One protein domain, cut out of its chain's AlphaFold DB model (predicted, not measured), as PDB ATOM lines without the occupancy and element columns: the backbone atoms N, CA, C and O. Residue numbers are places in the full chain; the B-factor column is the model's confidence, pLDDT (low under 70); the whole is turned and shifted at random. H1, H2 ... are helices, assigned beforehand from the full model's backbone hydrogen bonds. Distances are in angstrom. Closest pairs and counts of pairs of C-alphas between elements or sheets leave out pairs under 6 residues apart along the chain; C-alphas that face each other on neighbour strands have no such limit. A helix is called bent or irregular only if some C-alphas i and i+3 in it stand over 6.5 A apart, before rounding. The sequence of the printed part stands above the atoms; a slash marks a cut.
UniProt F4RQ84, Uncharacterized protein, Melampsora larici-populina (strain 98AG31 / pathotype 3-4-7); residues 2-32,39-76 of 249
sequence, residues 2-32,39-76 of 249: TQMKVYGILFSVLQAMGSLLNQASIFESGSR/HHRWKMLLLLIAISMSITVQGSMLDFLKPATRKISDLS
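Overview. This is residues 2 to 32 and 39 to 76 of the 249 residues of an uncharacterized protein of Melampsora larici-populina (strain 98AG31 / pathotype 3-4-7) (UniProt F4RQ84). Two long helices, H1 then H2, run side by side in opposite directions with a narrow gap between them, in a loose rod whose ends stick out at residues 2 to 9, 26 to 32 and 58 to 76. The printed part has 69 residues with two named helices and no named strand, class all helix. It is extended, with a radius of gyration of the C-alphas of 17.6 A and spans of 61 by 23 by 17 A.

Along the chain. Find C-alpha 2 at (159.775, 252.746, 220.475); from there H1, residues 2 to 30, runs 43.4 A. Past the cut, H2, residues 39 to 76, runs 55.1 A from (148.698, 269.060, 257.063) to (174.051, 272.869, 208.307). H2 is neither bent nor irregular, but only just: C-alphas 64 and 67 are 6.4 A apart.

Arrangement. H1 and H2 are near each other, with 6 pairs of C-alphas within 10 A. O i to N i+4 pairs are within hydrogen-bond range in 24 of 25 cases in H1 and 32 of 34 in H2.

Size, cuts and confidence. The C-alphas farthest apart, of Arg 32 and Leu 75, are 60.9 A apart. The link across the cut lacks residues 33 to 38; C-alphas 32 and 39 are 12.2 A apart. Look for pLDDT under 70 at residues 3, 26 to 32 and 67 to 76.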
ATOM      1  N   THR A   2     159.910 253.039 219.032       73.75
ATOM      2  CA  THR A   2     159.775 252.746 220.475       73.75
ATOM      3  C   THR A   2     159.936 253.965 221.390       73.75
ATOM      4  O   THR A   2     159.150 254.118 222.317       73.75
ATOM      5  N   GLN A   3     160.869 254.882 221.111       61.81
ATOM      6  CA  GLN A   3     161.104 256.051 221.981       61.81
ATOM      7  C   GLN A   3     159.906 257.012 222.055       61.81
ATOM      8  O   GLN A   3     159.556 257.480 223.132       61.81
ATOM      9  N   MET A   4     159.204 257.234 220.940       70.69
ATOM     10  CA  MET A   4     158.025 258.110 220.895       70.69
ATOM     11  C   MET A   4     156.866 257.581 221.767       70.69
ATOM     12  O   MET A   4     156.121 258.367 222.344       70.69
ATOM     13  N   LYS A   5     156.762 256.252 221.944       83.19
ATOM     14  CA  LYS A   5     155.782 255.623 222.847       83.19
ATOM     15  C   LYS A   5     156.151 255.820 224.319       83.19
ATOM     16  O   LYS A   5     155.272 256.092 225.128       83.19
ATOM     17  N   VAL A   6     157.438 255.738 224.659       82.56
ATOM     18  CA  VAL A   6     157.924 255.949 226.035       82.56
ATOM     19  C   VAL A   6     157.667 257.389 226.487       82.56
ATOM     20  O   VAL A   6     157.150 257.599 227.582       82.56
ATOM     21  N   TYR A   7     157.925 258.377 225.624       83.50
ATOM     22  CA  TYR A   7     157.619 259.778 225.930       83.50
ATOM     23  C   TYR A   7     156.115 260.049 226.030       83.50
ATOM     24  O   TYR A   7     155.696 260.788 226.916       83.50
ATOM     25  N   GLY A   8     155.296 259.411 225.186       84.06
ATOM     26  CA  GLY A   8     153.836 259.508 225.280       84.06
ATOM     27  C   GLY A   8     153.289 258.976 226.609       84.06
ATOM     28  O   GLY A   8     152.421 259.602 227.216       84.06
ATOM     29  N   ILE A   9     153.841 257.865 227.109       80.50
ATOM     30  CA  ILE A   9     153.469 257.297 228.415       80.50
ATOM     31  C   ILE A   9     153.919 258.223 229.552       80.50
ATOM     32  O   ILE A   9     153.111 258.548 230.417       80.50
ATOM     33  N   LEU A  10     155.168 258.700 229.530       80.94
ATOM     34  CA  LEU A  10     155.689 259.631 230.542       80.94
ATOM     35  C   LEU A  10     154.873 260.930 230.609       80.94
ATOM     36  O   LEU A  10     154.535 261.386 231.699       80.94
ATOM     37  N   PHE A  11     154.501 261.492 229.457       83.75
ATOM     38  CA  PHE A  11     153.653 262.682 229.385       83.75
ATOM     39  C   PHE A  11     152.246 262.421 229.940       83.75
ATOM     40  O   PHE A  11     151.738 263.218 230.726       83.75
ATOM     41  N   SER A  12     151.647 261.274 229.607       84.12
ATOM     42  CA  SER A  12     150.318 260.888 230.104       84.12
ATOM     43  C   SER A  12     150.304 260.695 231.624       84.12
ATOM     44  O   SER A  12     149.364 261.119 232.296       84.12
ATOM     45  N   VAL A  13     151.366 260.106 232.187       86.00
ATOM     46  CA  VAL A  13     151.536 259.954 233.642       86.00
ATOM     47  C   VAL A  13     151.679 261.319 234.316       86.00
ATOM     48  O   VAL A  13     151.018 261.576 235.323       86.00
ATOM     49  N   LEU A  14     152.479 262.221 233.741       85.19
ATOM     50  CA  LEU A  14     152.658 263.572 234.272       85.19
ATOM     51  C   LEU A  14     151.343 264.372 234.236       85.19
ATOM     52  O   LEU A  14     150.990 265.040 235.209       85.19
ATOM     53  N   GLN A  15     150.575 264.245 233.152       84.50
ATOM     54  CA  GLN A  15     149.271 264.889 233.003       84.50
ATOM     55  C   GLN A  15     148.236 264.342 233.999       84.50
ATOM     56  O   GLN A  15     147.496 265.119 234.609       84.50
ATOM     57  N   ALA A  16     148.220 263.026 234.235       84.94
ATOM     58  CA  ALA A  16     147.362 262.404 235.242       84.94
ATOM     59  C   ALA A  16     147.716 262.866 236.667       84.94
ATOM     60  O   ALA A  16     146.821 263.210 237.441       84.94
ATOM     61  N   MET A  17     149.009 262.952 237.001       85.06
ATOM     62  CA  MET A  17     149.455 263.475 238.297       85.06
ATOM     63  C   MET A  17     149.071 264.946 238.496       85.06
ATOM     64  O   MET A  17     148.598 265.307 239.574       85.06
ATOM     65  N   GLY A  18     149.205 265.785 237.464       84.94
ATOM     66  CA  GLY A  18     148.768 267.183 237.513       84.94
ATOM     67  C   GLY A  18     147.262 267.323 237.761       84.94
ATOM     68  O   GLY A  18     146.842 268.131 238.590       84.94
ATOM     69  N   SER A  19     146.442 266.490 237.109       81.56
ATOM     70  CA  SER A  19     144.987 266.470 237.314       81.56
ATOM     71  C   SER A  19     144.604 266.041 238.735       81.56
ATOM     72  O   SER A  19     143.764 266.684 239.366       81.56
ATOM     73  N   LEU A  20     145.268 265.014 239.281       81.00
ATOM     74  CA  LEU A  20     145.047 264.550 240.655       81.00
ATOM     75  C   LEU A  20     145.435 265.605 241.696       81.00
ATOM     76  O   LEU A  20     144.702 265.794 242.663       81.00
ATOM     77  N   LEU A  21     146.543 266.324 241.493       83.75
ATOM     78  CA  LEU A  21     146.940 267.435 242.366       83.75
ATOM     79  C   LEU A  21     145.929 268.587 242.310       83.75
ATOM     80  O   LEU A  21     145.576 269.144 243.350       83.75
ATOM     81  N   ASN A  22     145.416 268.903 241.118       80.00
ATOM     82  CA  ASN A  22     144.395 269.932 240.949       80.00
ATOM     83  C   ASN A  22     143.071 269.540 241.635       80.00
ATOM     84  O   ASN A  22     142.494 270.330 242.378       80.00
ATOM     85  N   GLN A  23     142.622 268.288 241.482       77.12
ATOM     86  CA  GLN A  23     141.429 267.786 242.174       77.12
ATOM     87  C   GLN A  23     141.620 267.698 243.695       77.12
ATOM     88  O   GLN A  23     140.707 268.036 244.445       77.12
ATOM     89  N   ALA A  24     142.806 267.302 244.169       71.62
ATOM     90  CA  ALA A  24     143.124 267.258 245.596       71.62
ATOM     91  C   ALA A  24     143.133 268.655 246.242       71.62
ATOM     92  O   ALA A  24     142.730 268.792 247.397       71.62
ATOM     93  N   SER A  25     143.543 269.686 245.495       72.19
ATOM     94  CA  SER A  25     143.452 271.092 245.912       72.19
ATOM     95  C   SER A  25     141.995 271.543 246.075       72.19
ATOM     96  O   SER A  25     141.626 272.135 247.090       72.19
ATOM     97  N   ILE A  26     141.129 271.187 245.121       68.06
ATOM     98  CA  ILE A  26     139.696 271.526 245.166       68.06
ATOM     99  C   ILE A  26     138.977 270.763 246.289       68.06
ATOM    100  O   ILE A  26     138.087 271.303 246.940       68.06
ATOM    101  N   PHE A  27     139.369 269.521 246.573       62.38
ATOM    102  CA  PHE A  27     138.765 268.761 247.668       62.38
ATOM    103  C   PHE A  27     139.134 269.328 249.049       62.38
ATOM    104  O   PHE A  27     138.346 269.261 249.990       62.38
ATOM    105  N   GLU A  28     140.312 269.941 249.179       59.28
ATOM    106  CA  GLU A  28     140.751 270.570 250.426       59.28
ATOM    107  C   GLU A  28     139.974 271.849 250.771       59.28
ATOM    108  O   GLU A  28     139.745 272.123 251.952       59.28
ATOM    109  N   SER A  29     139.509 272.609 249.776       56.91
ATOM    110  CA  SER A  29     138.758 273.849 250.013       56.91
ATOM    111  C   SER A  29     137.319 273.615 250.499       56.91
ATOM    112  O   SER A  29     136.732 274.506 251.116       56.91
ATOM    113  N   GLY A  30     136.768 272.408 250.316       59.91
ATOM    114  CA  GLY A  30     135.443 272.027 250.820       59.91
ATOM    115  C   GLY A  30     135.409 271.610 252.298       59.91
ATOM    116  O   GLY A  30     134.368 271.712 252.948       59.91
ATOM    117  N   SER A  31     136.536 271.172 252.870       58.34
ATOM    118  CA  SER A  31     136.616 270.706 254.260       58.34
ATOM    119  C   SER A  31     137.396 271.698 255.122       58.34
ATOM    120  O   SER A  31     138.622 271.654 255.157       58.34
ATOM    121  N   ARG A  32     136.710 272.588 255.856       55.47
ATOM    122  CA  ARG A  32     137.346 273.472 256.860       55.47
ATOM    123  C   ARG A  32     138.200 272.632 257.833       55.47
ATOM    124  O   ARG A  32     137.628 271.919 258.659       55.47
ATOM    125  N   HIS A  39     149.049 269.413 258.447       72.44
ATOM    126  CA  HIS A  39     148.698 269.060 257.063       72.44
ATOM    127  C   HIS A  39     149.326 270.000 256.030       72.44
ATOM    128  O   HIS A  39     149.738 269.545 254.966       72.44
ATOM    129  N   HIS A  40     149.490 271.281 256.370       77.62
ATOM    130  CA  HIS A  40     150.129 272.242 255.477       77.62
ATOM    131  C   HIS A  40     151.607 271.905 255.223       77.62
ATOM    132  O   HIS A  40     152.078 272.023 254.092       77.62
ATOM    133  N   ARG A  41     152.332 271.423 256.244       78.44
ATOM    134  CA  ARG A  41     153.744 271.025 256.105       78.44
ATOM    135  C   ARG A  41     153.908 269.826 255.174       78.44
ATOM    136  O   ARG A  41     154.773 269.851 254.308       78.44
ATOM    137  N   TRP A  42     153.041 268.821 255.296       80.56
ATOM    138  CA  TRP A  42     153.065 267.650 254.411       80.56
ATOM    139  C   TRP A  42     152.716 267.997 252.963       80.56
ATOM    140  O   TRP A  42     153.348 267.482 252.046       80.56
ATOM    141  N   LYS A  43     151.767 268.912 252.743       78.50
ATOM    142  CA  LYS A  43     151.419 269.383 251.394       78.50
ATOM    143  C   LYS A  43     152.543 270.183 250.755       78.50
ATOM    144  O   LYS A  43     152.855 269.962 249.590       78.50
ATOM    145  N   MET A  44     153.191 271.053 251.527       80.31
ATOM    146  CA  MET A  44     154.341 271.818 251.050       80.31
ATOM    147  C   MET A  44     155.531 270.904 250.736       80.31
ATOM    148  O   MET A  44     156.177 271.082 249.709       80.31
ATOM    149  N   LEU A  45     155.765 269.869 251.551       86.69
ATOM    150  CA  LEU A  45     156.786 268.857 251.280       86.69
ATOM    151  C   LEU A  45     156.489 268.062 249.997       86.69
ATOM    152  O   LEU A  45     157.376 267.896 249.166       86.69
ATOM    153  N   LEU A  46     155.245 267.613 249.800       81.69
ATOM    154  CA  LEU A  46     154.835 266.905 248.581       81.69
ATOM    155  C   LEU A  46     154.977 267.778 247.328       81.69
ATOM    156  O   LEU A  46     155.438 267.296 246.294       81.69
ATOM    157  N   LEU A  47     154.634 269.064 247.429       82.44
ATOM    158  CA  LEU A  47     154.816 270.022 246.342       82.44
ATOM    159  C   LEU A  47     156.300 270.189 245.985       82.44
ATOM    160  O   LEU A  47     156.652 270.146 244.808       82.44
ATOM    161  N   LEU A  48     157.177 270.325 246.984       82.94
ATOM    162  CA  LEU A  48     158.622 270.438 246.765       82.94
ATOM    163  C   LEU A  48     159.203 269.187 246.090       82.94
ATOM    164  O   LEU A  48     160.011 269.312 245.170       82.94
ATOM    165  N   ILE A  49     158.755 267.992 246.488       86.06
ATOM    166  CA  ILE A  49     159.157 266.733 245.844       86.06
ATOM    167  C   ILE A  49     158.707 266.712 244.376       86.06
ATOM    168  O   ILE A  49     159.501 266.378 243.497       86.06
ATOM    169  N   ALA A  50     157.468 267.120 244.087       80.94
ATOM    170  CA  ALA A  50     156.948 267.167 242.721       80.94
ATOM    171  C   ALA A  50     157.718 268.160 241.828       80.94
ATOM    172  O   ALA A  50     158.032 267.847 240.676       80.94
ATOM    173  N   ILE A  51     158.071 269.333 242.364       83.19
ATOM    174  CA  ILE A  51     158.901 270.327 241.667       83.19
ATOM    175  C   ILE A  51     160.295 269.754 241.394       83.19
ATOM    176  O   ILE A  51     160.772 269.829 240.263       83.19
ATOM    177  N   SER A  52     160.923 269.129 242.395       86.12
ATOM    178  CA  SER A  52     162.240 268.504 242.248       86.12
ATOM    179  C   SER A  52     162.241 267.447 241.141       86.12
ATOM    180  O   SER A  52     163.073 267.523 240.239       86.12
ATOM    181  N   MET A  53     161.259 266.535 241.134       84.31
ATOM    182  CA  MET A  53     161.143 265.524 240.076       84.31
ATOM    183  C   MET A  53     160.931 266.154 238.696       84.31
ATOM    184  O   MET A  53     161.542 265.717 237.723       84.31
ATOM    185  N   SER A  54     160.118 267.210 238.607       79.69
ATOM    186  CA  SER A  54     159.867 267.917 237.345       79.69
ATOM    187  C   SER A  54     161.143 268.546 236.776       79.69
ATOM    188  O   SER A  54     161.414 268.406 235.583       79.69
ATOM    189  N   ILE A  55     161.965 269.172 237.626       83.12
ATOM    190  CA  ILE A  55     163.263 269.743 237.233       83.12
ATOM    191  C   ILE A  55     164.209 268.640 236.747       83.12
ATOM    192  O   ILE A  55     164.860 268.804 235.715       83.12
ATOM    193  N   THR A  56     164.262 267.492 237.431       86.94
ATOM    194  CA  THR A  56     165.097 266.357 237.007       86.94
ATOM    195  C   THR A  56     164.681 265.829 235.632       86.94
ATOM    196  O   THR A  56     165.538 265.604 234.775       86.94
ATOM    197  N   VAL A  57     163.374 265.684 235.377       83.88
ATOM    198  CA  VAL A  57     162.874 265.254 234.061       83.88
ATOM    199  C   VAL A  57     163.228 266.278 232.980       83.88
ATOM    200  O   VAL A  57     163.745 265.892 231.932       83.88
ATOM    201  N   GLN A  58     163.035 267.575 233.230       79.81
ATOM    202  CA  GLN A  58     163.404 268.626 232.274       79.81
ATOM    203  C   GLN A  58     164.909 268.645 231.977       79.81
ATOM    204  O   GLN A  58     165.297 268.733 230.812       79.81
ATOM    205  N   GLY A  59     165.756 268.496 233.001       84.94
ATOM    206  CA  GLY A  59     167.208 268.392 232.840       84.94
ATOM    207  C   GLY A  59     167.604 267.209 231.956       84.94
ATOM    208  O   GLY A  59     168.374 267.372 231.010       84.94
ATOM    209  N   SER A  60     166.990 266.043 232.179       80.12
ATOM    210  CA  SER A  60     167.230 264.869 231.334       80.12
ATOM    211  C   SER A  60     166.783 265.091 229.882       80.12
ATOM    212  O   SER A  60     167.518 264.750 228.958       80.12
ATOM    213  N   MET A  61     165.633 265.739 229.651       74.69
ATOM    214  CA  MET A  61     165.178 266.082 228.298       74.69
ATOM    215  C   MET A  61     166.142 267.038 227.587       74.69
ATOM    216  O   MET A  61     166.432 266.845 226.406       74.69
ATOM    217  N   LEU A  62     166.676 268.035 228.298       81.56
ATOM    218  CA  LEU A  62     167.688 268.955 227.774       81.56
ATOM    219  C   LEU A  62     168.962 268.216 227.353       81.56
ATOM    220  O   LEU A  62     169.506 268.501 226.286       81.56
ATOM    221  N   ASP A  63     169.414 267.239 228.137       78.94
ATOM    222  CA  ASP A  63     170.588 266.434 227.794       78.94
ATOM    223  C   ASP A  63     170.349 265.505 226.597       78.94
ATOM    224  O   ASP A  63     171.259 265.315 225.791       78.94
ATOM    225  N   PHE A  64     169.122 265.016 226.399       73.19
ATOM    226  CA  PHE A  64     168.739 264.295 225.177       73.19
ATOM    227  C   PHE A  64     168.628 265.205 223.943       73.19
ATOM    228  O   PHE A  64     168.920 264.767 222.827       73.19
ATOM    229  N   LEU A  65     168.244 266.474 224.115       72.75
ATOM    230  CA  LEU A  65     168.104 267.443 223.022       72.75
ATOM    231  C   LEU A  65     169.451 268.017 222.549       72.75
ATOM    232  O   LEU A  65     169.632 268.242 221.350       72.75
ATOM    233  N   LYS A  66     170.427 268.201 223.450       74.50
ATOM    234  CA  LYS A  66     171.781 268.705 223.130       74.50
ATOM    235  C   LYS A  66     172.503 267.963 221.983       74.50
ATOM    236  O   LYS A  66     173.088 268.630 221.130       74.50
ATOM    237  N   PRO A  67     172.524 266.618 221.902       66.06
ATOM    238  CA  PRO A  67     173.173 265.921 220.789       66.06
ATOM    239  C   PRO A  67     172.386 266.017 219.474       66.06
ATOM    240  O   PRO A  67     172.995 265.992 218.402       66.06
ATOM    241  N   ALA A  68     171.056 266.168 219.525       65.69
ATOM    242  CA  ALA A  68     170.234 266.352 218.328       65.69
ATOM    243  C   ALA A  68     170.497 267.716 217.666       65.69
ATOM    244  O   ALA A  68     170.639 267.792 216.446       65.69
ATOM    245  N   THR A  69     170.655 268.779 218.461       67.12
ATOM    246  CA  THR A  69     170.974 270.119 217.945       67.12
ATOM    247  C   THR A  69     172.398 270.213 217.393       67.12
ATOM    248  O   THR A  69     172.604 270.865 216.371       67.12
ATOM    249  N   ARG A  70     173.372 269.503 217.987       69.44
ATOM    250  CA  ARG A  70     174.738 269.398 217.433       69.44
ATOM    251  C   ARG A  70     174.751 268.746 216.050       69.44
ATOM    252  O   ARG A  70     175.319 269.319 215.131       69.44
ATOM    253  N   LYS A  71     174.033 267.631 215.861       60.38
ATOM    254  CA  LYS A  71     173.928 266.975 214.544       60.38
ATOM    255  C   LYS A  71     173.286 267.865 213.477       60.38
ATOM    256  O   LYS A  71     173.724 267.832 212.332       60.38
ATOM    257  N   ILE A  72     172.273 268.657 213.830       67.00
ATOM    258  CA  ILE A  72     171.638 269.602 212.894       67.00
ATOM    259  C   ILE A  72     172.604 270.742 212.539       67.00
ATOM    260  O   ILE A  72     172.701 271.119 211.371       67.00
ATOM    261  N   SER A  73     173.357 271.249 213.520       65.06
ATOM    262  CA  SER A  73     174.394 272.264 213.301       65.06
ATOM    263  C   SER A  73     175.503 271.752 212.374       65.06
ATOM    264  O   SER A  73     175.853 272.435 211.415       65.06
ATOM    265  N   ASP A  74     175.982 270.520 212.568       63.75
ATOM    266  CA  ASP A  74     177.012 269.912 211.712       63.75
ATOM    267  C   ASP A  74     176.497 269.651 210.285       63.75
ATOM    268  O   ASP A  74     177.215 269.875 209.310       63.75
ATOM    269  N   LEU A  75     175.223 269.265 210.135       59.84
ATOM    270  CA  LEU A  75     174.583 269.088 208.826       59.84
ATOM    271  C   LEU A  75     174.381 270.425 208.090       59.84
ATOM    272  O   LEU A  75     174.509 270.490 206.867       59.84
ATOM    273  N   SER A  76     174.104 271.501 208.833       63.81
ATOM    274  CA  SER A  76     174.051 272.869 208.307       63.81
ATOM    275  C   SER A  76     175.441 273.377 207.916       63.81
ATOM    276  O   SER A  76     175.591 274.036 206.890       63.81
TER     277      SER A  76